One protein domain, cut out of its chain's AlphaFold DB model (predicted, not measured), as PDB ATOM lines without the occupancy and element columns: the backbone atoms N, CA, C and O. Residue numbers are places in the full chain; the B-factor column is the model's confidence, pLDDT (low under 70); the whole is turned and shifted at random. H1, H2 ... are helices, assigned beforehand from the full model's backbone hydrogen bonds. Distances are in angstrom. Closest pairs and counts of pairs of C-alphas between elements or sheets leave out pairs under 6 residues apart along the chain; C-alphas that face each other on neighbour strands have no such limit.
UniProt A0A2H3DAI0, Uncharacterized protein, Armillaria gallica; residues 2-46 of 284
ATOM      1  N   ALA A   2     130.899 223.536 189.383       80.44
ATOM      2  CA  ALA A   2     130.944 223.089 187.991       80.44
ATOM      3  C   ALA A   2     132.346 223.349 187.418       80.44
ATOM      4  O   ALA A   2     132.824 224.487 187.453       80.44
ATOM      5  N   ARG A   3     133.023 222.303 186.926       79.75
ATOM      6  CA  ARG A   3     134.301 222.457 186.222       79.75
ATOM      7  C   ARG A   3     134.039 223.303 184.973       79.75
ATOM      8  O   ARG A   3     133.146 222.990 184.189       79.75
ATOM      9  N   LYS A   4     134.770 224.409 184.805       83.81
ATOM     10  CA  LYS A   4     134.671 225.217 183.583       83.81
ATOM     11  C   LYS A   4     135.187 224.377 182.417       83.81
ATOM     12  O   LYS A   4     136.298 223.864 182.492       83.81
ATOM     13  N   SER A   5     134.380 224.244 181.363       88.81
ATOM     14  CA  SER A   5     134.789 223.533 180.149       88.81
ATOM     15  C   SER A   5     136.050 224.182 179.557       88.81
ATOM     16  O   SER A   5     136.055 225.407 179.367       88.81
ATOM     17  N   PRO A   6     137.095 223.400 179.229       86.69
ATOM     18  CA  PRO A   6     138.335 223.929 178.661       86.69
ATOM     19  C   PRO A   6     138.115 224.599 177.294       86.69
ATOM     20  O   PRO A   6     138.861 225.499 176.910       86.69
ATOM     21  N   PHE A   7     137.041 224.234 176.585       89.19
ATOM     22  CA  PHE A   7     136.719 224.738 175.247       89.19
ATOM     23  C   PHE A   7     135.961 226.071 175.237       89.19
ATOM     24  O   PHE A   7     135.804 226.681 174.185       89.19
ATOM     25  N   ASN A   8     135.546 226.591 176.398       91.31
ATOM     26  CA  ASN A   8     134.861 227.889 176.481       91.31
ATOM     27  C   ASN A   8     135.807 229.101 176.364       91.31
ATOM     28  O   ASN A   8     135.389 230.251 176.528       91.31
ATOM     29  N   ARG A   9     137.091 228.876 176.077       88.94
ATOM     30  CA  ARG A   9     138.079 229.937 175.897       88.94
ATOM     31  C   ARG A   9     138.063 230.463 174.462       88.94
ATOM     32  O   ARG A   9     138.431 229.762 173.526       88.94
ATOM     33  N   LYS A  10     137.745 231.749 174.289       92.50
ATOM     34  CA  LYS A  10     137.850 232.422 172.983       92.50
ATOM     35  C   LYS A  10     139.314 232.518 172.531       92.50
ATOM     36  O   LYS A  10     140.192 232.884 173.319       92.50
ATOM     37  N   LYS A  11     139.574 232.207 171.259       94.56
ATOM     38  CA  LYS A  11     140.875 232.417 170.611       94.56
ATOM     39  C   LYS A  11     141.139 233.921 170.460       94.56
ATOM     40  O   LYS A  11     140.247 234.662 170.053       94.56
ATOM     41  N   LYS A  12     142.350 234.376 170.797       95.62
ATOM     42  CA  LYS A  12     142.767 235.767 170.554       95.62
ATOM     43  C   LYS A  12     143.031 235.971 169.057       95.62
ATOM     44  O   LYS A  12     143.542 235.063 168.410       95.62
ATOM     45  N   ILE A  13     142.715 237.155 168.525       95.94
ATOM     46  CA  ILE A  13     142.837 237.461 167.082       95.94
ATOM     47  C   ILE A  13     144.280 237.279 166.586       95.94
ATOM     48  O   ILE A  13     144.499 236.726 165.516       95.94
ATOM     49  N   GLU A  14     145.262 237.674 167.394       96.19
ATOM     50  CA  GLU A  14     146.688 237.634 167.037       96.19
ATOM     51  C   GLU A  14     147.344 236.259 167.237       96.19
ATOM     52  O   GLU A  14     148.510 236.063 166.911       96.19
ATOM     53  N   GLN A  15     146.624 235.295 167.810       95.62
ATOM     54  CA  GLN A  15     147.198 234.017 168.209       95.62
ATOM     55  C   GLN A  15     147.076 232.980 167.087       95.62
ATOM     56  O   GLN A  15     145.997 232.798 166.515       95.62
ATOM     57  N   SER A  16     148.147 232.234 166.799       95.25
ATOM     58  CA  SER A  16     148.057 231.100 165.873       95.25
ATOM     59  C   SER A  16     147.210 229.963 166.469       95.25
ATOM     60  O   SER A  16     146.973 229.893 167.676       95.25
ATOM     61  N   ALA A  17     146.694 229.061 165.629       95.06
ATOM     62  CA  ALA A  17     145.945 227.901 166.127       95.06
ATOM     63  C   ALA A  17     146.827 226.983 166.998       95.06
ATOM     64  O   ALA A  17     146.376 226.523 168.044       95.06
ATOM     65  N   CYS A  18     148.089 226.783 166.603       95.00
ATOM     66  CA  CYS A  18     149.055 225.988 167.362       95.00
ATOM     67  C   CYS A  18     149.343 226.623 168.733       95.00
ATOM     68  O   CYS A  18     149.257 225.948 169.756       95.00
ATOM     69  N   ASP A  19     149.546 227.944 168.783       95.25
ATOM     70  CA  ASP A  19     149.763 228.667 170.045       95.25
ATOM     71  C   ASP A  19     148.560 228.584 170.983       95.25
ATOM     72  O   ASP A  19     148.715 228.643 172.205       95.25
ATOM     73  N   TRP A  20     147.346 228.506 170.436       95.62
ATOM     74  CA  TRP A  20     146.132 228.342 171.230       95.62
ATOM     75  C   TRP A  20     146.095 226.976 171.914       95.62
ATOM     76  O   TRP A  20     145.907 226.924 173.130       95.62
ATOM     77  N   TRP A  21     146.380 225.901 171.175       95.75
ATOM     78  CA  TRP A  21     146.490 224.550 171.735       95.75
ATOM     79  C   TRP A  21     147.649 224.419 172.726       95.75
ATOM     80  O   TRP A  21     147.469 223.855 173.803       95.75
ATOM     81  N   LEU A  22     148.801 225.027 172.432       95.19
ATOM     82  CA  LEU A  22     149.941 225.085 173.353       95.19
ATOM     83  C   LEU A  22     149.584 225.780 174.668       95.19
ATOM     84  O   LEU A  22     150.002 225.344 175.736       95.19
ATOM     85  N   GLN A  23     148.816 226.869 174.620       94.62
ATOM     86  CA  GLN A  23     148.353 227.531 175.839       94.62
ATOM     87  C   GLN A  23     147.298 226.724 176.590       94.62
ATOM     88  O   GLN A  23     147.192 226.886 177.802       94.62
ATOM     89  N   LEU A  24     146.520 225.900 175.892       94.12
ATOM     90  CA  LEU A  24     145.519 225.042 176.510       94.12
ATOM     91  C   LEU A  24     146.169 223.863 177.247       94.12
ATOM     92  O   LEU A  24     145.753 223.572 178.362       94.12
ATOM     93  N   LEU A  25     147.239 223.277 176.695       94.12
ATOM     94  CA  LEU A  25     148.049 222.249 177.368       94.12
ATOM     95  C   LEU A  25     148.744 222.750 178.641       94.12
ATOM     96  O   LEU A  25     149.018 221.962 179.533       94.12
ATOM     97  N   LYS A  26     149.034 224.055 178.731       93.19
ATOM     98  CA  LYS A  26     149.641 224.669 179.927       93.19
ATOM     99  C   LYS A  26     148.662 224.869 181.082       93.19
ATOM    100  O   LYS A  26     149.087 225.157 182.193       93.19
ATOM    101  N   THR A  27     147.363 224.818 180.812       89.69
ATOM    102  CA  THR A  27     146.334 224.791 181.851       89.69
ATOM    103  C   THR A  27     146.053 223.328 182.151       89.69
ATOM    104  O   THR A  27     145.561 222.656 181.255       89.69
ATOM    105  N   ASP A  28     146.386 222.854 183.353       81.94
ATOM    106  CA  ASP A  28     146.390 221.444 183.799       81.94
ATOM    107  C   ASP A  28     145.022 220.720 183.699       81.94
ATOM    108  O   ASP A  28     144.425 220.311 184.693       81.94
ATOM    109  N   TYR A  29     144.485 220.570 182.490       87.19
ATOM    110  CA  TYR A  29     143.277 219.812 182.191       87.19
ATOM    111  C   TYR A  29     143.680 218.422 181.695       87.19
ATOM    112  O   TYR A  29     144.163 218.282 180.571       87.19
ATOM    113  N   GLU A  30     143.441 217.398 182.515       86.44
ATOM    114  CA  GLU A  30     143.754 215.995 182.193       86.44
ATOM    115  C   GLU A  30     143.145 215.568 180.846       86.44
ATOM    116  O   GLU A  30     143.852 215.061 179.972       86.44
ATOM    117  N   ASP A  31     141.870 215.902 180.624       85.88
ATOM    118  CA  ASP A  31     141.107 215.527 179.422       85.88
ATOM    119  C   ASP A  31     141.646 216.155 178.123       85.88
ATOM    120  O   ASP A  31     141.345 215.700 177.019       85.88
ATOM    121  N   VAL A  32     142.434 217.228 178.225       91.50
ATOM    122  CA  VAL A  32     142.911 217.995 177.065       91.50
ATOM    123  C   VAL A  32     144.320 217.588 176.644       91.50
ATOM    124  O   VAL A  32     144.752 217.948 175.550       91.50
ATOM    125  N   SER A  33     145.026 216.800 177.457       92.50
ATOM    126  CA  SER A  33     146.407 216.397 177.182       92.50
ATOM    127  C   SER A  33     146.538 215.677 175.832       92.50
ATOM    128  O   SER A  33     147.303 216.097 174.961       92.50
ATOM    129  N   ILE A  34     145.708 214.653 175.604       93.06
ATOM    130  CA  ILE A  34     145.769 213.825 174.390       93.06
ATOM    131  C   ILE A  34     145.315 214.622 173.163       93.06
ATOM    132  O   ILE A  34     146.013 214.667 172.147       93.06
ATOM    133  N   LEU A  35     144.160 215.290 173.258       94.00
ATOM    134  CA  LEU A  35     143.605 216.053 172.140       94.00
ATOM    135  C   LEU A  35     144.497 217.244 171.768       94.00
ATOM    136  O   LEU A  35     144.702 217.512 170.585       94.00
ATOM    137  N   GLY A  36     145.059 217.932 172.762       94.62
ATOM    138  CA  GLY A  36     145.982 219.042 172.560       94.62
ATOM    139  C   GLY A  36     147.280 218.599 171.891       94.62
ATOM    140  O   GLY A  36     147.712 219.238 170.931       94.62
ATOM    141  N   ALA A  37     147.867 217.482 172.328       94.69
ATOM    142  CA  ALA A  37     149.057 216.916 171.695       94.69
ATOM    143  C   ALA A  37     148.794 216.514 170.233       94.69
ATOM    144  O   ALA A  37     149.587 216.842 169.348       94.69
ATOM    145  N   LEU A  38     147.656 215.867 169.956       96.25
ATOM    146  CA  LEU A  38     147.274 215.465 168.602       96.25
ATOM    147  C   LEU A  38     147.025 216.679 167.702       96.25
ATOM    148  O   LEU A  38     147.528 216.725 166.581       96.25
ATOM    149  N   ALA A  39     146.316 217.691 168.203       95.94
ATOM    150  CA  ALA A  39     146.069 218.922 167.466       95.94
ATOM    151  C   ALA A  39     147.372 219.654 167.126       95.94
ATOM    152  O   ALA A  39     147.543 220.086 165.989       95.94
ATOM    153  N   ILE A  40     148.317 219.753 168.069       96.25
ATOM    154  CA  ILE A  40     149.638 220.342 167.806       96.25
ATOM    155  C   ILE A  40     150.380 219.535 166.749       96.25
ATOM    156  O   ILE A  40     150.915 220.126 165.817       96.25
ATOM    157  N   LYS A  41     150.373 218.201 166.841       95.31
ATOM    158  CA  LYS A  41     151.053 217.341 165.869       95.31
ATOM    159  C   LYS A  41     150.489 217.525 164.458       95.31
ATOM    160  O   LYS A  41     151.258 217.753 163.527       95.31
ATOM    161  N   VAL A  42     149.164 217.517 164.306       96.06
ATOM    162  CA  VAL A  42     148.490 217.751 163.016       96.06
ATOM    163  C   VAL A  42     148.766 219.159 162.489       96.06
ATOM    164  O   VAL A  42     149.068 219.318 161.313       96.06
ATOM    165  N   LEU A  43     148.718 220.182 163.345       94.62
ATOM    166  CA  LEU A  43     148.995 221.568 162.947       94.62
ATOM    167  C   LEU A  43     150.481 221.834 162.665       94.62
ATOM    168  O   LEU A  43     150.800 222.783 161.955       94.62
ATOM    169  N   SER A  44     151.382 221.025 163.226       92.94
ATOM    170  CA  SER A  44     152.821 221.083 162.957       92.94
ATOM    171  C   SER A  44     153.213 220.368 161.666       92.94
ATOM    172  O   SER A  44     154.282 220.637 161.119       92.94
ATOM    173  N   ALA A  45     152.353 219.483 161.156       92.12
ATOM    174  CA  ALA A  45     152.558 218.864 159.861       92.12
ATOM    175  C   ALA A  45     152.391 219.926 158.768       92.12
ATOM    176  O   ALA A  45     151.335 220.545 158.633       92.12
ATOM    177  N   MET A  46     153.442 220.150 157.981       84.56
ATOM    178  CA  MET A  46     153.358 221.048 156.837       84.56
ATOM    179  C   MET A  46     152.696 220.304 155.669       84.56
ATOM    180  O   MET A  46     153.255 219.318 155.196       84.56
TER     181      MET A  46
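Overview. This is residues 2 to 46 of the 284 residues of an uncharacterized protein of Armillaria gallica (UniProt A0A2H3DAI0). Residues 2 to 16, a long stretch with no named element, swing wide on the side of H1 away from H2 and lead into a helical hairpin, H1 and H2 side by side. The printed part has 45 residues with two named helices, H1 then H2, and no named strand; its class is all helix, though under half of the residues, 22, are in named elements. It is only just compact, close to loose, with a radius of gyration of the C-alphas of 10.8 A, and flat, spanning 38 by 24 by 13 A.

Arrangement. H1, residues 17 to 25, and H2, residues 32 to 44, touch and run opposite ways at a shallow tilt of 24 degrees. Their closest C-alphas, those of Trp 21 and Gly 36, are 5.6 A apart. In H1 and H2, every O i to N i+4 pair is within hydrogen-bond range.

Along the chain. H1 begins at C-alpha 17 (145.945, 227.901, 166.127) and is 12.8 A long from first to last C-alpha. H2, 17.5 A long, ends at C-alpha 44 (152.821, 221.083, 162.957).

Size, cuts and confidence. The C-alphas farthest apart, those of Ala 2 and Met 46, are 38.4 A apart. The link from H1 to H2 is short, and the printed part has no cut. No printed residue is under 70 in pLDDT.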